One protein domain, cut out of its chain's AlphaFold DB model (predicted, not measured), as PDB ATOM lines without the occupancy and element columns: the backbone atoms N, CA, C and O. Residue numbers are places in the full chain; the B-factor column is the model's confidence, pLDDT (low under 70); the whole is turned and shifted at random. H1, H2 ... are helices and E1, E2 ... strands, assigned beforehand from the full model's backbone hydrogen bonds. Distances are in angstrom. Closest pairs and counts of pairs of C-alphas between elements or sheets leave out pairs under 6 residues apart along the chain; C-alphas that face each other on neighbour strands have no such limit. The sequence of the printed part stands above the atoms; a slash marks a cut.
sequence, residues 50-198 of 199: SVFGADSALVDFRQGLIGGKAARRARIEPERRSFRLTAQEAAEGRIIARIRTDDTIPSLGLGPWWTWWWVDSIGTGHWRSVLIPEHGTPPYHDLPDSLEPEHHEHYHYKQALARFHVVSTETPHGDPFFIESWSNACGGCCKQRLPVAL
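Overview. This is residues 50 to 198 of the 199 residues of an uncharacterized protein of Gemmatimonadetes bacterium (UniProt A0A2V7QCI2). With little regular structure, this is a strongly twisted sheet, E1 to E5, curled like part of a barrel; the small pairs E7-E8 and E6-E9 lie over its hollow side. The printed part has 149 residues, 58 in E1 E2 H1 E3 E4 E5 E6 E7 E8 E9, mostly strand. The sheet is antiparallel, order E1 E2 E3 E4 E5. The whole is compact, radius of gyration of the C-alphas 14.5 A, spanning 40 by 32 by 31 A.

Arrangement. Hairpin E1, residues 55 to 60, and E2, 72 to 78, has N 57 and O 74 within hydrogen-bond range, 3.1 A. E3, 94 to 101, E4, 115 to 122, and E5, 126 to 133, form a meander, each the antiparallel neighbour of the one before: N 117 and O 97, 2.8 A; N 118 and O 130, 2.9 A. E2 and E3 are antiparallel neighbours, with N 75 and O 100 within hydrogen-bond range, 2.8 A. H1, 87 to 91, its O i to N i+4 pair within range, is over E4, height 7.6 A. E6, 148 to 152, is parallel to E9, 193 to 197: N 196 and O 150, 2.9 A. E7, 162 to 164, and E8, 178 to 180, are a hairpin: N 163 and O 179, 2.9 A. The closest C-alphas of E1 and E7, 55 and 163, are 5.3 A apart.

Along the chain. E1 begins at C-alpha 55 (-54.481, 4.424, -12.973); E5 spans 22.8 A; E9 ends at C-alpha 197 (-45.295, 10.104, 5.696).

Size, cuts and confidence. The printed part has no cut. E3 to E4 is among the long links. Residues 165 to 198 are under pLDDT 70.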
ATOM      1  N   SER A  50     -54.926  -2.630  -7.475       94.50
ATOM      2  CA  SER A  50     -55.329  -2.652  -8.876       94.50
ATOM      3  C   SER A  50     -56.620  -1.869  -9.161       94.50
ATOM      4  O   SER A  50     -57.082  -1.880 -10.303       94.50
ATOM      5  N   VAL A  51     -57.259  -1.271  -8.149       91.06
ATOM      6  CA  VAL A  51     -58.614  -0.707  -8.266       91.06
ATOM      7  C   VAL A  51     -58.631   0.778  -7.940       91.06
ATOM      8  O   VAL A  51     -58.774   1.590  -8.848       91.06
ATOM      9  N   PHE A  52     -58.514   1.144  -6.665       85.12
ATOM     10  CA  PHE A  52     -58.759   2.523  -6.232       85.12
ATOM     11  C   PHE A  52     -57.506   3.383  -6.401       85.12
ATOM     12  O   PHE A  52     -57.575   4.547  -6.806       85.12
ATOM     13  N   GLY A  53     -56.351   2.790  -6.110       82.25
ATOM     14  CA  GLY A  53     -55.043   3.410  -6.243       82.25
ATOM     15  C   GLY A  53     -54.419   3.329  -7.616       82.25
ATOM     16  O   GLY A  53     -53.487   4.077  -7.895       82.25
ATOM     17  N   ALA A  54     -54.932   2.456  -8.477       89.12
ATOM     18  CA  ALA A  54     -54.423   2.276  -9.827       89.12
ATOM     19  C   ALA A  54     -54.869   3.393 -10.769       89.12
ATOM     20  O   ALA A  54     -55.897   4.035 -10.547       89.12
ATOM     21  N   ASP A  55     -54.122   3.564 -11.853       89.81
ATOM     22  CA  ASP A  55     -54.481   4.424 -12.973       89.81
ATOM     23  C   ASP A  55     -54.297   3.695 -14.303       89.81
ATOM     24  O   ASP A  55     -53.537   2.727 -14.429       89.81
ATOM     25  N   SER A  56     -55.040   4.131 -15.312       91.31
ATOM     26  CA  SER A  56     -54.936   3.637 -16.677       91.31
ATOM     27  C   SER A  56     -55.152   4.778 -17.657       91.31
ATOM     28  O   SER A  56     -56.250   5.320 -17.758       91.31
ATOM     29  N   ALA A  57     -54.117   5.085 -18.431       87.06
ATOM     30  CA  ALA A  57     -54.110   6.196 -19.369       87.06
ATOM     31  C   ALA A  57     -53.601   5.753 -20.744       87.06
ATOM     32  O   ALA A  57     -52.927   4.731 -20.876       87.06
ATOM     33  N   LEU A  58     -53.923   6.525 -21.782       87.50
ATOM     34  CA  LEU A  58     -53.189   6.462 -23.044       87.50
ATOM     35  C   LEU A  58     -51.944   7.332 -22.881       87.50
ATOM     36  O   LEU A  58     -52.083   8.530 -22.666       87.50
ATOM     37  N   VAL A  59     -50.755   6.749 -22.978       80.44
ATOM     38  CA  VAL A  59     -49.475   7.438 -22.782       80.44
ATOM     39  C   VAL A  59     -48.621   7.272 -24.034       80.44
ATOM     40  O   VAL A  59     -48.465   6.159 -24.545       80.44
ATOM     41  N   ASP A  60     -48.085   8.372 -24.549       79.75
ATOM     42  CA  ASP A  60     -46.997   8.362 -25.521       79.75
ATOM     43  C   ASP A  60     -45.678   8.507 -24.765       79.75
ATOM     44  O   ASP A  60     -45.267   9.610 -24.396       79.75
ATOM     45  N   PHE A  61     -45.014   7.373 -24.533       75.50
ATOM     46  CA  PHE A  61     -43.768   7.364 -23.775       75.50
ATOM     47  C   PHE A  61     -42.566   7.929 -24.530       75.50
ATOM     48  O   PHE A  61     -41.516   8.123 -23.933       75.50
ATOM     49  N   ARG A  62     -42.685   8.172 -25.836       72.88
ATOM     50  CA  ARG A  62     -41.595   8.750 -26.633       72.88
ATOM     51  C   ARG A  62     -41.637  10.271 -26.630       72.88
ATOM     52  O   ARG A  62     -40.622  10.899 -26.898       72.88
ATOM     53  N   GLN A  63     -42.823  10.837 -26.417       69.81
ATOM     54  CA  GLN A  63     -43.051  12.282 -26.407       69.81
ATOM     55  C   GLN A  63     -43.354  12.831 -25.009       69.81
ATOM     56  O   GLN A  63     -43.488  14.043 -24.855       69.81
ATOM     57  N   GLY A  64     -43.528  11.957 -24.017       69.31
ATOM     58  CA  GLY A  64     -43.895  12.352 -22.663       69.31
ATOM     59  C   GLY A  64     -45.317  12.898 -22.544       69.31
ATOM     60  O   GLY A  64     -45.571  13.808 -21.758       69.31
ATOM     61  N   LEU A  65     -46.258  12.372 -23.336       70.88
ATOM     62  CA  LEU A  65     -47.621  12.905 -23.433       70.88
ATOM     63  C   LEU A  65     -48.675  11.924 -22.916       70.88
ATOM     64  O   LEU A  65     -48.553  10.711 -23.070       70.88
ATOM     65  N   ILE A  66     -49.769  12.469 -22.381       75.81
ATOM     66  CA  ILE A  66     -51.016  11.729 -22.167       75.81
ATOM     67  C   ILE A  66     -51.943  11.989 -23.355       75.81
ATOM     68  O   ILE A  66     -52.274  13.131 -23.673       75.81
ATOM     69  N   GLY A  67     -52.373  10.914 -24.011       76.81
ATOM     70  CA  GLY A  67     -53.147  10.942 -25.245       76.81
ATOM     71  C   GLY A  67     -52.294  11.209 -26.488       76.81
ATOM     72  O   GLY A  67     -51.073  11.117 -26.471       76.81
ATOM     73  N   GLY A  68     -52.952  11.516 -27.604       77.69
ATOM     74  CA  GLY A  68     -52.297  11.673 -28.906       77.69
ATOM     75  C   GLY A  68     -52.358  10.411 -29.770       77.69
ATOM     76  O   GLY A  68     -52.810   9.349 -29.346       77.69
ATOM     77  N   LYS A  69     -51.946  10.537 -31.037       83.69
ATOM     78  CA  LYS A  69     -52.131   9.481 -32.056       83.69
ATOM     79  C   LYS A  69     -51.240   8.255 -31.833       83.69
ATOM     80  O   LYS A  69     -51.626   7.145 -32.192       83.69
ATOM     81  N   ALA A  70     -50.048   8.461 -31.281       83.06
ATOM     82  CA  ALA A  70     -49.087   7.398 -31.007       83.06
ATOM     83  C   ALA A  70     -49.202   6.834 -29.580       83.06
ATOM     84  O   ALA A  70     -48.563   5.828 -29.286       83.06
ATOM     85  N   ALA A  71     -50.057   7.409 -28.726       83.56
ATOM     86  CA  ALA A  71     -50.239   6.931 -27.366       83.56
ATOM     87  C   ALA A  71     -50.854   5.532 -27.304       83.56
ATOM     88  O   ALA A  71     -51.617   5.094 -28.178       83.56
ATOM     89  N   ARG A  72     -50.499   4.819 -26.241       88.75
ATOM     90  CA  ARG A  72     -50.883   3.430 -25.992       88.75
ATOM     91  C   ARG A  72     -51.325   3.270 -24.562       88.75
ATOM     92  O   ARG A  72     -50.937   4.056 -23.702       88.75
ATOM     93  N   ARG A  73     -52.159   2.268 -24.302       93.31
ATOM     94  CA  ARG A  73     -52.637   2.044 -22.945       93.31
ATOM     95  C   ARG A  73     -51.454   1.681 -22.054       93.31
ATOM     96  O   ARG A  73     -50.645   0.815 -22.381       93.31
ATOM     97  N   ALA A  74     -51.396   2.353 -20.922       91.06
ATOM     98  CA  ALA A  74     -50.503   2.059 -19.829       91.06
ATOM     99  C   ALA A  74     -51.324   1.936 -18.555       91.06
ATOM    100  O   ALA A  74     -52.385   2.550 -18.413       91.06
ATOM    101  N   ARG A  75     -50.824   1.130 -17.630       94.75
ATOM    102  CA  ARG A  75     -51.415   0.913 -16.321       94.75
ATOM    103  C   ARG A  75     -50.341   1.033 -15.263       94.75
ATOM    104  O   ARG A  75     -49.263   0.471 -15.432       94.75
ATOM    105  N   ILE A  76     -50.662   1.726 -14.183       93.00
ATOM    106  CA  ILE A  76     -49.811   1.833 -13.003       93.00
ATOM    107  C   ILE A  76     -50.628   1.450 -11.774       93.00
ATOM    108  O   ILE A  76     -51.803   1.800 -11.663       93.00
ATOM    109  N   GLU A  77     -50.025   0.674 -10.882       94.25
ATOM    110  CA  GLU A  77     -50.643   0.204  -9.644       94.25
ATOM    111  C   GLU A  77     -49.677   0.446  -8.480       94.25
ATOM    112  O   GLU A  77     -48.549  -0.056  -8.538       94.25
ATOM    113  N   PRO A  78     -50.075   1.181  -7.433       91.38
ATOM    114  CA  PRO A  78     -49.223   1.414  -6.274       91.38
ATOM    115  C   PRO A  78     -49.187   0.188  -5.356       91.38
ATOM    116  O   PRO A  78     -50.133  -0.606  -5.317       91.38
ATOM    117  N   GLU A  79     -48.124   0.046  -4.566       92.56
ATOM    118  CA  GLU A  79     -48.108  -0.873  -3.427       92.56
ATOM    119  C   GLU A  79     -49.047  -0.328  -2.346       92.56
ATOM    120  O   GLU A  79     -48.986   0.829  -1.953       92.56
ATOM    121  N   ARG A  80     -49.964  -1.157  -1.854       88.56
ATOM    122  CA  ARG A  80     -51.080  -0.725  -0.999       88.56
ATOM    123  C   ARG A  80     -50.679   0.064   0.244       88.56
ATOM    124  O   ARG A  80     -51.507   0.810   0.768       88.56
ATOM    125  N   ARG A  81     -49.476  -0.155   0.768       87.00
ATOM    126  CA  ARG A  81     -48.977   0.403   2.027       87.00
ATOM    127  C   ARG A  81     -47.906   1.473   1.806       87.00
ATOM    128  O   ARG A  81     -47.416   1.984   2.816       87.00
ATOM    129  N   SER A  82     -47.606   1.875   0.564       86.00
ATOM    130  CA  SER A  82     -46.600   2.916   0.293       86.00
ATOM    131  C   SER A  82     -46.988   4.269   0.884       86.00
ATOM    132  O   SER A  82     -46.116   5.021   1.295       86.00
ATOM    133  N   PHE A  83     -48.280   4.522   1.122       80.56
ATOM    134  CA  PHE A  83     -48.757   5.748   1.782       80.56
ATOM    135  C   PHE A  83     -48.279   5.917   3.232       80.56
ATOM    136  O   PHE A  83     -48.425   6.991   3.810       80.56
ATOM    137  N   ARG A  84     -47.778   4.843   3.857       81.12
ATOM    138  CA  ARG A  84     -47.220   4.866   5.216       81.12
ATOM    139  C   ARG A  84     -45.697   4.977   5.228       81.12
ATOM    140  O   ARG A  84     -45.131   4.982   6.313       81.12
ATOM    141  N   LEU A  85     -45.040   4.996   4.064       82.44
ATOM    142  CA  LEU A  85     -43.586   5.066   3.988       82.44
ATOM    143  C   LEU A  85     -43.095   6.420   4.471       82.44
ATOM    144  O   LEU A  85     -43.441   7.456   3.910       82.44
ATOM    145  N   THR A  86     -42.240   6.398   5.480       81.88
ATOM    146  CA  THR A  86     -41.450   7.563   5.873       81.88
ATOM    147  C   THR A  86     -40.322   7.814   4.870       81.88
ATOM    148  O   THR A  86     -39.899   6.913   4.139       81.88
ATOM    149  N   ALA A  87     -39.770   9.029   4.879       81.56
ATOM    150  CA  ALA A  87     -38.584   9.351   4.084       81.56
ATOM    151  C   ALA A  87     -37.405   8.420   4.414       81.56
ATOM    152  O   ALA A  87     -36.683   7.993   3.521       81.56
ATOM    153  N   GLN A  88     -37.231   8.056   5.686       83.88
ATOM    154  CA  GLN A  88     -36.160   7.154   6.101       83.88
ATOM    155  C   GLN A  88     -36.344   5.744   5.523       83.88
ATOM    156  O   GLN A  88     -35.403   5.182   4.971       83.88
ATOM    157  N   GLU A  89     -37.553   5.184   5.600       85.56
ATOM    158  CA  GLU A  89     -37.840   3.856   5.044       85.56
ATOM    159  C   GLU A  89     -37.729   3.840   3.519       85.56
ATOM    160  O   GLU A  89     -37.193   2.891   2.950       85.56
ATOM    161  N   ALA A  90     -38.214   4.884   2.847       84.62
ATOM    162  CA  ALA A  90     -38.086   5.001   1.403       84.62
ATOM    163  C   ALA A  90     -36.618   5.143   0.972       84.62
ATOM    164  O   ALA A  90     -36.209   4.516  -0.003       84.62
ATOM    165  N   ALA A  91     -35.801   5.886   1.728       87.12
ATOM    166  CA  ALA A  91     -34.377   6.066   1.446       87.12
ATOM    167  C   ALA A  91     -33.584   4.747   1.476       87.12
ATOM    168  O   ALA A  91     -32.611   4.601   0.742       87.12
ATOM    169  N   GLU A  92     -34.008   3.769   2.282       87.12
ATOM    170  CA  GLU A  92     -33.390   2.436   2.324       87.12
ATOM    171  C   GLU A  92     -33.643   1.594   1.066       87.12
ATOM    172  O   GLU A  92     -32.933   0.606   0.843       87.12
ATOM    173  N   GLY A  93     -34.661   1.951   0.279       89.25
ATOM    174  CA  GLY A  93     -35.055   1.217  -0.910       89.25
ATOM    175  C   GLY A  93     -36.401   0.515  -0.797       89.25
ATOM    176  O   GLY A  93     -36.553  -0.412   0.007       89.25
ATOM    177  N   ARG A  94     -37.384   0.927  -1.604       91.88
ATOM    178  CA  ARG A  94     -38.740   0.350  -1.624       91.88
ATOM    179  C   ARG A  94     -39.279   0.230  -3.047       91.88
ATOM    180  O   ARG A  94     -39.074   1.112  -3.870       91.88
ATOM    181  N   ILE A  95     -40.023  -0.847  -3.316       92.44
ATOM    182  CA  ILE A  95     -40.903  -0.920  -4.492       92.44
ATOM    183  C   ILE A  95     -42.211  -0.240  -4.118       92.44
ATOM    184  O   ILE A  95     -42.910  -0.724  -3.231       92.44
ATOM    185  N   ILE A  96     -42.541   0.845  -4.806       90.50
ATOM    186  CA  ILE A  96     -43.710   1.680  -4.491       90.50
ATOM    187  C   ILE A  96     -44.852   1.498  -5.487       90.50
ATOM    188  O   ILE A  96     -46.006   1.731  -5.155       90.50
ATOM    189  N   ALA A  97     -44.560   1.015  -6.696       93.00
ATOM    190  CA  ALA A  97     -45.570   0.769  -7.714       93.00
ATOM    191  C   ALA A  97     -45.101  -0.266  -8.743       93.00
ATOM    192  O   ALA A  97     -43.941  -0.687  -8.766       93.00
ATOM    193  N   ARG A  98     -46.015  -0.668  -9.625       94.75
ATOM    194  CA  ARG A  98     -45.720  -1.439 -10.834       94.75
ATOM    195  C   ARG A  98     -46.440  -0.862 -12.044       94.75
ATOM    196  O   ARG A  98     -47.558  -0.366 -11.927       94.75
ATOM    197  N   ILE A  99     -45.802  -0.961 -13.199       93.50
ATOM    198  CA  ILE A  99     -46.236  -0.359 -14.459       93.50
ATOM    199  C   ILE A  99     -46.336  -1.458 -15.517       93.50
ATOM    200  O   ILE A  99     -45.496  -2.351 -15.553       93.50
ATOM    201  N   ARG A 100     -47.351  -1.406 -16.375       94.38
ATOM    202  CA  ARG A 100     -47.486  -2.265 -17.560       94.38
ATOM    203  C   ARG A 100     -47.972  -1.439 -18.738       94.38
ATOM    204  O   ARG A 100     -48.862  -0.605 -18.569       94.38
ATOM    205  N   THR A 101     -47.441  -1.696 -19.923       90.12
ATOM    206  CA  THR A 101     -47.786  -0.974 -21.153       90.12
ATOM    207  C   THR A 101     -48.203  -1.951 -22.247       90.12
ATOM    208  O   THR A 101     -47.726  -3.078 -22.285       90.12
ATOM    209  N   ASP A 102     -49.100  -1.546 -23.146       92.06
ATOM    210  CA  ASP A 102     -49.470  -2.396 -24.290       92.06
ATOM    211  C   ASP A 102     -48.319  -2.503 -25.314       92.06
ATOM    212  O   ASP A 102     -48.142  -3.545 -25.941       92.06
ATOM    213  N   ASP A 103     -47.505  -1.446 -25.442       85.88
ATOM    214  CA  ASP A 103     -46.325  -1.395 -26.315       85.88
ATOM    215  C   ASP A 103     -45.030  -1.612 -25.519       85.88
ATOM    216  O   ASP A 103     -44.928  -1.237 -24.349       85.88
ATOM    217  N   THR A 104     -44.002  -2.145 -26.182       88.06
ATOM    218  CA  THR A 104     -42.645  -2.228 -25.629       88.06
ATOM    219  C   THR A 104     -41.921  -0.888 -25.753       88.06
ATOM    220  O   THR A 104     -41.812  -0.331 -26.850       88.06
ATOM    221  N   ILE A 105     -41.354  -0.405 -24.645       83.88
ATOM    222  CA  ILE A 105     -40.517   0.800 -24.574       83.88
ATOM    223  C   ILE A 105     -39.144   0.390 -24.020       83.88
ATOM    224  O   ILE A 105     -38.910   0.467 -22.810       83.88
ATOM    225  N   PRO A 106     -38.220  -0.073 -24.887       81.88
ATOM    226  CA  PRO A 106     -36.944  -0.636 -24.448       81.88
ATOM    227  C   PRO A 106     -36.066   0.338 -23.661       81.88
ATOM    228  O   PRO A 106     -35.331  -0.097 -22.788       81.88
ATOM    229  N   SER A 107     -36.150   1.645 -23.936       75.12
ATOM    230  CA  SER A 107     -35.376   2.675 -23.226       75.12
ATOM    231  C   SER A 107     -35.700   2.762 -21.734       75.12
ATOM    232  O   SER A 107     -34.851   3.203 -20.965       75.12
ATOM    233  N   LEU A 108     -36.893   2.312 -21.329       76.44
ATOM    234  CA  LEU A 108     -37.389   2.336 -19.949       76.44
ATOM    235  C   LEU A 108     -37.631   0.926 -19.376       76.44
ATOM    236  O   LEU A 108     -38.120   0.794 -18.256       76.44
ATOM    237  N   GLY A 109     -37.365  -0.133 -20.147       82.12
ATOM    238  CA  GLY A 109     -37.656  -1.511 -19.735       82.12
ATOM    239  C   GLY A 109     -39.152  -1.808 -19.549       82.12
ATOM    240  O   GLY A 109     -39.517  -2.722 -18.808       82.12
ATOM    241  N   LEU A 110     -40.035  -1.035 -20.190       86.38
ATOM    242  CA  LEU A 110     -41.488  -1.226 -20.120       86.38
ATOM    243  C   LEU A 110     -41.979  -2.095 -21.279       86.38
ATOM    244  O   LEU A 110     -41.406  -2.087 -22.372       86.38
ATOM    245  N   GLY A 111     -43.074  -2.810 -21.055       90.12
ATOM    246  CA  GLY A 111     -43.716  -3.624 -22.076       90.12
ATOM    247  C   GLY A 111     -45.008  -4.267 -21.585       90.12
ATOM    248  O   GLY A 111     -45.501  -3.908 -20.508       90.12
ATOM    249  N   PRO A 112     -45.535  -5.255 -22.335       93.75
ATOM    250  CA  PRO A 112     -46.724  -6.037 -21.973       93.75
ATOM    251  C   PRO A 112     -46.477  -7.026 -20.817       93.75
ATOM    252  O   PRO A 112     -47.032  -8.122 -20.781       93.75
ATOM    253  N   TRP A 113     -45.657  -6.617 -19.854       92.94
ATOM    254  CA  TRP A 113     -45.272  -7.289 -18.618       92.94
ATOM    255  C   TRP A 113     -45.278  -6.261 -17.479       92.94
ATOM    256  O   TRP A 113     -45.343  -5.054 -17.725       92.94
ATOM    257  N   TRP A 114     -45.231  -6.704 -16.225       95.00
ATOM    258  CA  TRP A 114     -45.040  -5.762 -15.120       95.00
ATOM    259  C   TRP A 114     -43.588  -5.301 -15.011       95.00
ATOM    260  O   TRP A 114     -42.658  -6.100 -15.044       95.00
ATOM    261  N   THR A 115     -43.403  -4.009 -14.785       93.31
ATOM    262  CA  THR A 115     -42.133  -3.389 -14.420       93.31
ATOM    263  C   THR A 115     -42.302  -2.746 -13.049       93.31
ATOM    264  O   THR A 115     -43.195  -1.923 -12.855       93.31
ATOM    265  N   TRP A 116     -41.496  -3.147 -12.072       93.62
ATOM    266  CA  TRP A 116     -41.541  -2.603 -10.716       93.62
ATOM    267  C   TRP A 116     -40.797  -1.273 -10.650       93.62
ATOM    268  O   TRP A 116     -39.700  -1.145 -11.192       93.62
ATOM    269  N   TRP A 117     -41.391  -0.301  -9.964       91.75
ATOM    270  CA  TRP A 117     -40.783   0.993  -9.691       91.75
ATOM    271  C   TRP A 117     -40.179   0.973  -8.289       91.75
ATOM    272  O   TRP A 117     -40.894   0.951  -7.284       91.75
ATOM    273  N   TRP A 118     -38.852   0.924  -8.252       91.25
ATOM    274  CA  TRP A 118     -38.041   0.987  -7.047       91.25
ATOM    275  C   TRP A 118     -37.546   2.410  -6.811       91.25
ATOM    276  O   TRP A 118     -37.121   3.074  -7.755       91.25
ATOM    277  N   VAL A 119     -37.553   2.848  -5.558       88.69
ATOM    278  CA  VAL A 119     -37.013   4.145  -5.146       88.69
ATOM    279  C   VAL A 119     -36.071   3.985  -3.968       88.69
ATOM    280  O   VAL A 119     -36.347   3.187  -3.077       88.69
ATOM    281  N   ASP A 120     -34.974   4.736  -3.960       89.25
ATOM    282  CA  ASP A 120     -34.070   4.876  -2.816       89.25
ATOM    283  C   ASP A 120     -33.429   6.266  -2.773       89.25
ATOM    284  O   ASP A 120     -33.625   7.089  -3.670       89.25
ATOM    285  N   SER A 121     -32.659   6.534  -1.716       86.12
ATOM    286  CA  SER A 121     -31.777   7.695  -1.662       86.12
ATOM    287  C   SER A 121     -30.321   7.244  -1.619       86.12
ATOM    288  O   SER A 121     -29.932   6.398  -0.812       86.12
ATOM    289  N   ILE A 122     -29.504   7.831  -2.494       71.38
ATOM    290  CA  ILE A 122     -28.060   7.609  -2.549       71.38
ATOM    291  C   ILE A 122     -27.331   8.914  -2.197       71.38
ATOM    292  O   ILE A 122     -27.409   9.910  -2.910       71.38
ATOM    293  N   GLY A 123     -26.597   8.918  -1.082       63.69
ATOM    294  CA  GLY A 123     -25.831  10.089  -0.637       63.69
ATOM    295  C   GLY A 123     -26.687  11.245  -0.096       63.69
ATOM    296  O   GLY A 123     -27.787  11.049   0.413       63.69
ATOM    297  N   THR A 124     -26.155  12.471  -0.148       57.19
ATOM    298  CA  THR A 124     -26.786  13.677   0.417       57.19
ATOM    299  C   THR A 124     -27.870  14.241  -0.506       57.19
ATOM    300  O   THR A 124     -27.632  15.208  -1.227       57.19
ATOM    301  N   GLY A 125     -29.063  13.643  -0.474       63.88
ATOM    302  CA  GLY A 125     -30.289  14.246  -1.014       63.88
ATOM    303  C   GLY A 125     -30.648  13.895  -2.459       63.88
ATOM    304  O   GLY A 125     -31.639  14.417  -2.959       63.88
ATOM    305  N   HIS A 126     -29.897  13.009  -3.119       77.56
ATOM    306  CA  HIS A 126     -30.290  12.473  -4.422       77.56
ATOM    307  C   HIS A 126     -31.195  11.253  -4.236       77.56
ATOM    308  O   HIS A 126     -30.813  10.278  -3.577       77.56
ATOM    309  N   TRP A 127     -32.384  11.300  -4.825       80.69
ATOM    310  CA  TRP A 127     -33.334  10.196  -4.816       80.69
ATOM    311  C   TRP A 127     -33.403   9.560  -6.191       80.69
ATOM    312  O   TRP A 127     -33.627  10.240  -7.190       80.69
ATOM    313  N   ARG A 128     -33.227   8.247  -6.243       84.81
ATOM    314  CA  ARG A 128     -33.151   7.500  -7.491       84.81
ATOM    315  C   ARG A 128     -34.430   6.703  -7.706       84.81
ATOM    316  O   ARG A 128     -34.890   6.015  -6.801       84.81
ATOM    317  N   SER A 129     -34.936   6.754  -8.934       83.88
ATOM    318  CA  SER A 129     -35.953   5.847  -9.463       83.88
ATOM    319  C   SER A 129     -35.287   4.778 -10.321       83.88
ATOM    320  O   SER A 129     -34.545   5.112 -11.243       83.88
ATOM    321  N   VAL A 130     -35.592   3.512 -10.058       86.94
ATOM    322  CA  VAL A 130     -35.113   2.368 -10.839       86.94
ATOM    323  C   VAL A 130     -36.309   1.571 -11.345       86.94
ATOM    324  O   VAL A 130     -37.134   1.104 -10.556       86.94
ATOM    325  N   LEU A 131     -36.404   1.390 -12.663       88.44
ATOM    326  CA  LEU A 131     -37.407   0.523 -13.278       88.44
ATOM    327  C   LEU A 131     -36.842  -0.887 -13.483       88.44
ATOM    328  O   LEU A 131     -35.777  -1.069 -14.081       88.44
ATOM    329  N   ILE A 132     -37.571  -1.879 -12.968       91.06
ATOM    330  CA  ILE A 132     -37.154  -3.285 -12.903       91.06
ATOM    331  C   ILE A 132     -38.174  -4.158 -13.648       91.06
ATOM    332  O   ILE A 132     -39.244  -4.423 -13.097       91.06
ATOM    333  N   PRO A 133     -37.905  -4.610 -14.884       90.94
ATOM    334  CA  PRO A 133     -38.833  -5.489 -15.591       90.94
ATOM    335  C   PRO A 133     -38.962  -6.840 -14.868       90.94
ATOM    336  O   PRO A 133     -37.979  -7.376 -14.354       90.94
ATOM    337  N   GLU A 134     -40.164  -7.429 -14.840       90.38
ATOM    338  CA  GLU A 134     -40.407  -8.723 -14.172       90.38
ATOM    339  C   GLU A 134     -39.697  -9.907 -14.853       90.38
ATOM    340  O   GLU A 134     -39.614 -11.006 -14.289       90.38
ATOM    341  N   HIS A 135     -39.171  -9.684 -16.059       83.56
ATOM    342  CA  HIS A 135     -38.447 -10.648 -16.875       83.56
ATOM    343  C   HIS A 135     -37.235 -10.004 -17.556       83.56
ATOM    344  O   HIS A 135     -37.197  -8.799 -17.787       83.56
ATOM    345  N   GLY A 136     -36.275 -10.847 -17.942       69.81
ATOM    346  CA  GLY A 136     -35.067 -10.440 -18.655       69.81
ATOM    347  C   GLY A 136     -33.832 -10.358 -17.762       69.81
ATOM    348  O   GLY A 136     -33.870 -10.588 -16.553       69.81
ATOM    349  N   THR A 137     -32.705 -10.082 -18.402       58.16
ATOM    350  CA  THR A 137     -31.462  -9.675 -17.744       58.16
ATOM    351  C   THR A 137     -31.433  -8.155 -17.607       58.16
ATOM    352  O   THR A 137     -32.093  -7.485 -18.402       58.16
ATOM    353  N   PRO A 138     -30.662  -7.605 -16.650       56.25
ATOM    354  CA  PRO A 138     -30.425  -6.165 -16.559       56.25
ATOM    355  C   PRO A 138     -30.136  -5.581 -17.955       56.25
ATOM    356  O   PRO A 138     -29.436  -6.220 -18.747       56.25
ATOM    357  N   PRO A 139     -30.685  -4.400 -18.263       56.09
ATOM    358  CA  PRO A 139     -30.460  -3.252 -17.403       56.09
ATOM    359  C   PRO A 139     -31.652  -2.859 -16.532       56.09
ATOM    360  O   PRO A 139     -32.809  -2.853 -16.935       56.09
ATOM    361  N   TYR A 140     -31.304  -2.491 -15.309       72.12
ATOM    362  CA  TYR A 140     -32.096  -1.614 -14.472       72.12
ATOM    363  C   TYR A 140     -32.072  -0.227 -15.109       72.12
ATOM    364  O   TYR A 140     -30.992   0.270 -15.432       72.12
ATOM    365  N   HIS A 141     -33.238   0.368 -15.337       69.19
ATOM    366  CA  HIS A 141     -33.311   1.689 -15.955       69.19
ATOM    367  C   HIS A 141     -33.402   2.736 -14.850       69.19
ATOM    368  O   HIS A 141     -34.470   2.934 -14.266       69.19
ATOM    369  N   ASP A 142     -32.264   3.359 -14.547       72.69
ATOM    370  CA  ASP A 142     -32.220   4.548 -13.703       72.69
ATOM    371  C   ASP A 142     -32.866   5.698 -14.477       72.69
ATOM    372  O   ASP A 142     -32.481   5.988 -15.613       72.69
ATOM    373  N   LEU A 143     -33.864   6.344 -13.878       69.88
ATOM    374  CA  LEU A 143     -34.434   7.549 -14.472       69.88
ATOM    375  C   LEU A 143     -33.479   8.728 -14.219       69.88
ATOM    376  O   LEU A 143     -32.909   8.816 -13.129       69.88
ATOM    377  N   PRO A 144     -33.268   9.610 -15.215       61.75
ATOM    378  CA  PRO A 144     -32.225  10.636 -15.160       61.75
ATOM    379  C   PRO A 144     -32.513  11.744 -14.140       61.75
ATOM    380  O   PRO A 144     -31.580  12.377 -13.648       61.75
ATOM    381  N   ASP A 145     -33.786  11.968 -13.813       63.97
ATOM    382  CA  ASP A 145     -34.214  13.014 -12.893       63.97
ATOM    383  C   ASP A 145     -34.377  12.477 -11.467       63.97
ATOM    384  O   ASP A 145     -35.027  11.455 -11.236       63.97
ATOM    385  N   SER A 146     -33.821  13.206 -10.494       64.44
ATOM    386  CA  SER A 146     -34.016  12.895  -9.076       64.44
ATOM    387  C   SER A 146     -35.481  13.070  -8.686       64.44
ATOM    388  O   SER A 146     -36.096  14.092  -9.004       64.44
ATOM    389  N   LEU A 147     -36.005  12.122  -7.906       71.19
ATOM    390  CA  LEU A 147     -37.272  12.310  -7.201       71.19
ATOM    391  C   LEU A 147     -37.138  13.455  -6.192       71.19
ATOM    392  O   LEU A 147     -36.088  13.635  -5.569       71.19
ATOM    393  N   GLU A 148     -38.220  14.197  -5.995       70.38
ATOM    394  CA  GLU A 148     -38.356  15.122  -4.875       70.38
ATOM    395  C   GLU A 148     -39.291  14.510  -3.828       70.38
ATOM    396  O   GLU A 148     -40.439  14.187  -4.151       70.38
ATOM    397  N   PRO A 149     -38.829  14.316  -2.581       68.81
ATOM    398  CA  PRO A 149     -39.711  13.879  -1.518       68.81
ATOM    399  C   PRO A 149     -40.711  14.995  -1.203       68.81
ATOM    400  O   PRO A 149     -40.322  16.137  -0.957       68.81
ATOM    401  N   GLU A 150     -41.998  14.666  -1.190       70.31
ATOM    402  CA  GLU A 150     -43.051  15.589  -0.767       70.31
ATOM    403  C   GLU A 150     -43.577  15.159   0.603       70.31
ATOM    404  O   GLU A 150     -44.031  14.030   0.795       70.31
ATOM    405  N   HIS A 151     -43.485  16.058   1.579       64.88
ATOM    406  CA  HIS A 151     -43.998  15.820   2.922       64.88
ATOM    407  C   HIS A 151     -45.477  16.193   2.993       64.88
ATOM    408  O   HIS A 151     -45.873  17.282   2.576       64.88
ATOM    409  N   HIS A 152     -46.293  15.319   3.576       61.44
ATOM    410  CA  HIS A 152     -47.726  15.563   3.717       61.44
ATOM    411  C   HIS A 152     -48.170  15.448   5.179       61.44
ATOM    412  O   HIS A 152     -48.201  14.354   5.735       61.44
ATOM    413  N   GLU A 153     -48.551  16.575   5.794       51.94
ATOM    414  CA  GLU A 153     -48.888  16.621   7.227       51.94
ATOM    415  C   GLU A 153     -50.301  16.117   7.570       51.94
ATOM    416  O   GLU A 153     -50.501  15.611   8.672       51.94
ATOM    417  N   HIS A 154     -51.298  16.178   6.674       51.91
ATOM    418  CA  HIS A 154     -52.704  16.093   7.125       51.91
ATOM    419  C   HIS A 154     -53.723  15.449   6.159       51.91
ATOM    420  O   HIS A 154     -54.895  15.827   6.160       51.91
ATOM    421  N   TYR A 155     -53.355  14.457   5.341       54.47
ATOM    422  CA  TYR A 155     -54.353  13.810   4.475       54.47
ATOM    423  C   TYR A 155     -55.229  12.788   5.217       54.47
ATOM    424  O   TYR A 155     -54.755  11.826   5.819       54.47
ATOM    425  N   HIS A 156     -56.550  12.969   5.118       51.94
ATOM    426  CA  HIS A 156     -57.552  12.037   5.651       51.94
ATOM    427  C   HIS A 156     -57.624  10.709   4.873       51.94
ATOM    428  O   HIS A 156     -58.110   9.708   5.406       51.94
ATOM    429  N   TYR A 157     -57.143  10.684   3.626       54.50
ATOM    430  CA  TYR A 157     -57.145   9.495   2.775       54.50
ATOM    431  C   TYR A 157     -55.883   8.655   3.002       54.50
ATOM    432  O   TYR A 157     -54.779   9.034   2.632       54.50
ATOM    433  N   LYS A 158     -56.072   7.484   3.616       72.94
ATOM    434  CA  LYS A 158     -55.031   6.494   3.939       72.94
ATOM    435  C   LYS A 158     -54.906   5.440   2.835       72.94
ATOM    436  O   LYS A 158     -55.166   4.263   3.093       72.94
ATOM    437  N   GLN A 159     -54.627   5.849   1.600       74.19
ATOM    438  CA  GLN A 159     -54.739   4.935   0.462       74.19
ATOM    439  C   GLN A 159     -53.666   5.130  -0.588       74.19
ATOM    440  O   GLN A 159     -53.525   6.253  -1.051       74.19
ATOM    441  N   ALA A 160     -53.097   3.989  -1.029       80.75
ATOM    442  CA  ALA A 160     -52.509   3.711  -2.360       80.75
ATOM    443  C   ALA A 160     -52.861   4.707  -3.494       80.75
ATOM    444  O   ALA A 160     -54.012   4.596  -3.878       80.75
ATOM    445  N   LEU A 161     -52.017   5.576  -4.084       79.06
ATOM    446  CA  LEU A 161     -52.346   6.295  -5.336       79.06
ATOM    447  C   LEU A 161     -51.122   6.471  -6.259       79.06
ATOM    448  O   LEU A 161     -50.238   7.279  -5.992       79.06
ATOM    449  N   ALA A 162     -51.134   5.797  -7.411       82.69
ATOM    450  CA  ALA A 162     -50.178   6.029  -8.494       82.69
ATOM    451  C   ALA A 162     -50.903   6.481  -9.765       82.69
ATOM    452  O   ALA A 162     -51.973   5.962 -10.098       82.69
ATOM    453  N   ARG A 163     -50.354   7.483 -10.454       81.94
ATOM    454  CA  ARG A 163     -51.022   8.189 -11.553       81.94
ATOM    455  C   ARG A 163     -50.035   8.511 -12.673       81.94
ATOM    456  O   ARG A 163     -48.865   8.813 -12.433       81.94
ATOM    457  N   PHE A 164     -50.513   8.491 -13.912       76.50
ATOM    458  CA  PHE A 164     -49.768   9.080 -15.019       76.50
ATOM    459  C   PHE A 164     -50.059  10.581 -15.079       76.50
ATOM    460  O   PHE A 164     -51.218  10.990 -15.126       76.50
ATOM    461  N   HIS A 165     -49.018  11.411 -15.109       69.12
ATOM    462  CA  HIS A 165     -49.165  12.862 -15.216       69.12
ATOM    463  C   HIS A 165     -48.280  13.413 -16.334       69.12
ATOM    464  O   HIS A 165     -47.152  12.969 -16.530       69.12
ATOM    465  N   VAL A 166     -48.791  14.413 -17.058       52.62
ATOM    466  CA  VAL A 166     -47.976  15.201 -17.992       52.62
ATOM    467  C   VAL A 166     -47.222  16.256 -17.196       52.62
ATOM    468  O   VAL A 166     -47.841  17.086 -16.530       52.62
ATOM    469  N   VAL A 167     -45.902  16.275 -17.330       48.62
ATOM    470  CA  VAL A 167     -45.082  17.439 -16.988       48.62
ATOM    471  C   VAL A 167     -44.879  18.207 -18.291       48.62
ATOM    472  O   VAL A 167     -44.316  17.680 -19.245       48.62
ATOM    473  N   SER A 168     -45.429  19.415 -18.404       39.44
ATOM    474  CA  SER A 168     -45.375  20.185 -19.651       39.44
ATOM    475  C   SER A 168     -43.935  20.521 -20.060       39.44
ATOM    476  O   SER A 168     -43.226  21.148 -19.282       39.44
ATOM    477  N   THR A 169     -43.557  20.133 -21.284       38.56
ATOM    478  CA  THR A 169     -42.614  20.736 -22.265       38.56
ATOM    479  C   THR A 169     -41.246  21.321 -21.857       38.56
ATOM    480  O   THR A 169     -40.512  21.718 -22.757       38.56
ATOM    481  N   GLU A 170     -40.846  21.371 -20.587       38.31
ATOM    482  CA  GLU A 170     -39.589  22.013 -20.146       38.31
ATOM    483  C   GLU A 170     -38.577  21.055 -19.501       38.31
ATOM    484  O   GLU A 170     -37.592  21.489 -18.910       38.31
ATOM    485  N   THR A 171     -38.760  19.744 -19.630       37.72
ATOM    486  CA  THR A 171     -37.703  18.788 -19.277       37.72
ATOM    487  C   THR A 171     -36.837  18.526 -20.512       37.72
ATOM    488  O   THR A 171     -37.397  18.122 -21.537       37.72
ATOM    489  N   PRO A 172     -35.501  18.700 -20.458       42.62
ATOM    490  CA  PRO A 172     -34.612  18.548 -21.619       42.62
ATOM    491  C   PRO A 172     -34.681  17.178 -22.317       42.62
ATOM    492  O   PRO A 172     -34.166  17.036 -23.425       42.62
ATOM    493  N   HIS A 173     -35.287  16.175 -21.671       44.75
ATOM    494  CA  HIS A 173     -35.238  14.770 -22.075       44.75
ATOM    495  C   HIS A 173     -36.562  14.189 -22.608       44.75
ATOM    496  O   HIS A 173     -36.541  13.097 -23.159       44.75
ATOM    497  N   GLY A 174     -37.684  14.923 -22.556       35.62
ATOM    498  CA  GLY A 174     -38.931  14.525 -23.239       35.62
ATOM    499  C   GLY A 174     -39.607  13.236 -22.744       35.62
ATOM    500  O   GLY A 174     -40.418  12.664 -23.473       35.62
ATOM    501  N   ASP A 175     -39.299  12.778 -21.529       32.97
ATOM    502  CA  ASP A 175     -39.821  11.519 -21.000       32.97
ATOM    503  C   ASP A 175     -41.201  11.682 -20.319       32.97
ATOM    504  O   ASP A 175     -41.505  12.713 -19.721       32.97
ATOM    505  N   PRO A 176     -42.082  10.671 -20.385       38.19
ATOM    506  CA  PRO A 176     -43.330  10.608 -19.623       38.19
ATOM    507  C   PRO A 176     -43.016  10.419 -18.137       38.19
ATOM    508  O   PRO A 176     -42.442   9.414 -17.718       38.19
ATOM    509  N   PHE A 177     -43.421  11.374 -17.313       49.09
ATOM    510  CA  PHE A 177     -43.156  11.307 -15.884       49.09
ATOM    511  C   PHE A 177     -44.198  10.449 -15.164       49.09
ATOM    512  O   PHE A 177     -45.409  10.584 -15.354       49.09
ATOM    513  N   PHE A 178     -43.712   9.564 -14.297       47.09
ATOM    514  CA  PHE A 178     -44.535   8.846 -13.331       47.09
ATOM    515  C   PHE A 178     -44.656   9.701 -12.074       47.09
ATOM    516  O   PHE A 178     -43.654  10.223 -11.580       47.09
ATOM    517  N   ILE A 179     -45.872   9.840 -11.549       44.53
ATOM    518  CA  ILE A 179     -46.098  10.451 -10.242       44.53
ATOM    519  C   ILE A 179     -46.873   9.441  -9.397       44.53
ATOM    520  O   ILE A 179     -47.984   9.031  -9.737       44.53
ATOM    521  N   GLU A 180     -46.298   9.033  -8.271       37.38
ATOM    522  CA  GLU A 180     -47.111   8.548  -7.161       37.38
ATOM    523  C   GLU A 180     -47.622   9.802  -6.439       37.38
ATOM    524  O   GLU A 180     -46.826  10.615  -5.981       37.38
ATOM    525  N   SER A 181     -48.933  10.052  -6.445       34.28
ATOM    526  CA  SER A 181     -49.524  11.246  -5.824       34.28
ATOM    527  C   SER A 181     -50.704  10.840  -4.969       34.28
ATOM    528  O   SER A 181     -51.688  10.313  -5.481       34.28
ATOM    529  N   TRP A 182     -50.645  11.161  -3.676       33.84
ATOM    530  CA  TRP A 182     -51.717  10.900  -2.711       33.84
ATOM    531  C   TRP A 182     -52.848  11.942  -2.731       33.84
ATOM    532  O   TRP A 182     -53.657  11.982  -1.802       33.84
ATOM    533  N   SER A 183     -52.938  12.803  -3.755       29.09
ATOM    534  CA  SER A 183     -54.012  13.798  -3.849       29.09
ATOM    535  C   SER A 183     -54.319  14.250  -5.284       29.09
ATOM    536  O   SER A 183     -53.453  14.293  -6.152       29.09
ATOM    537  N   ASN A 184     -55.557  14.693  -5.522       29.83
ATOM    538  CA  ASN A 184     -55.965  15.382  -6.758       29.83
ATOM    539  C   ASN A 184     -55.363  16.805  -6.891       29.83
ATOM    540  O   ASN A 184     -55.784  17.567  -7.762       29.83
ATOM    541  N   ALA A 185     -54.429  17.199  -6.020       34.00
ATOM    542  CA  ALA A 185     -53.887  18.548  -5.935       34.00
ATOM    543  C   ALA A 185     -52.412  18.575  -6.355       34.00
ATOM    544  O   ALA A 185     -51.519  18.722  -5.529       34.00
ATOM    545  N   CYS A 186     -52.144  18.485  -7.657       43.53
ATOM    546  CA  CYS A 186     -50.840  18.869  -8.198       43.53
ATOM    547  C   CYS A 186     -51.037  19.949  -9.263       43.53
ATOM    548  O   CYS A 186     -51.106  19.673 -10.459       43.53
ATOM    549  N   GLY A 187     -51.151  21.197  -8.806       36.59
ATOM    550  CA  GLY A 187     -50.833  22.363  -9.620       36.59
ATOM    551  C   GLY A 187     -49.333  22.634  -9.520       36.59
ATOM    552  O   GLY A 187     -48.854  22.925  -8.432       36.59
ATOM    553  N   GLY A 188     -48.620  22.525 -10.645       40.47
ATOM    554  CA  GLY A 188     -47.249  23.016 -10.836       40.47
ATOM    555  C   GLY A 188     -46.140  22.244 -10.105       40.47
ATOM    556  O   GLY A 188     -46.010  22.322  -8.890       40.47
ATOM    557  N   CYS A 189     -45.321  21.498 -10.850       38.94
ATOM    558  CA  CYS A 189     -43.852  21.636 -10.927       38.94
ATOM    559  C   CYS A 189     -43.221  20.386 -11.570       38.94
ATOM    560  O   CYS A 189     -43.783  19.294 -11.556       38.94
ATOM    561  N   CYS A 190     -42.042  20.589 -12.151       46.31
ATOM    562  CA  CYS A 190     -41.488  19.859 -13.285       46.31
ATOM    563  C   CYS A 190     -40.735  18.547 -12.973       46.31
ATOM    564  O   CYS A 190     -39.760  18.253 -13.659       46.31
ATOM    565  N   LYS A 191     -41.100  17.798 -11.921       50.78
ATOM    566  CA  LYS A 191     -40.289  16.671 -11.412       50.78
ATOM    567  C   LYS A 191     -41.116  15.505 -10.870       50.78
ATOM    568  O   LYS A 191     -42.262  15.686 -10.462       50.78
ATOM    569  N   GLN A 192     -40.502  14.318 -10.833       54.12
ATOM    570  CA  GLN A 192     -41.064  13.150 -10.154       54.12
ATOM    571  C   GLN A 192     -41.170  13.429  -8.653       54.12
ATOM    572  O   GLN A 192     -40.212  13.909  -8.047       54.12
ATOM    573  N   ARG A 193     -42.311  13.105  -8.045       62.44
ATOM    574  CA  ARG A 193     -42.514  13.285  -6.606       62.44
ATOM    575  C   ARG A 193     -42.678  11.945  -5.919       62.44
ATOM    576  O   ARG A 193     -43.400  11.084  -6.419       62.44
ATOM    577  N   LEU A 194     -41.998  11.800  -4.786       61.03
ATOM    578  CA  LEU A 194     -42.172  10.681  -3.872       61.03
ATOM    579  C   LEU A 194     -42.824  11.195  -2.592       61.03
ATOM    580  O   LEU A 194     -42.153  11.763  -1.730       61.03
ATOM    581  N   PRO A 195     -44.129  11.027  -2.446       57.69
ATOM    582  CA  PRO A 195     -44.786  11.472  -1.240       57.69
ATOM    583  C   PRO A 195     -44.506  10.538  -0.050       57.69
ATOM    584  O   PRO A 195     -44.713   9.327  -0.129       57.69
ATOM    585  N   VAL A 196     -44.072  11.116   1.073       58.44
ATOM    586  CA  VAL A 196     -43.618  10.389   2.272       58.44
ATOM    587  C   VAL A 196     -44.366  10.836   3.530       58.44
ATOM    588  O   VAL A 196     -44.670  12.017   3.722       58.44
ATOM    589  N   ALA A 197     -44.660   9.878   4.407       55.22
ATOM    590  CA  ALA A 197     -45.295  10.104   5.696       55.22
ATOM    591  C   ALA A 197     -44.359  10.858   6.653       55.22
ATOM    592  O   ALA A 197     -43.146  10.626   6.683       55.22
ATOM    593  N   LEU A 198     -44.947  11.746   7.455       57.31
ATOM    594  CA  LEU A 198     -44.274  12.389   8.578       57.31
ATOM    595  C   LEU A 198     -44.414  11.550   9.848       57.31
ATOM    596  O   LEU A 198     -45.375  10.791   9.995       57.31
TER     597      LEU A 198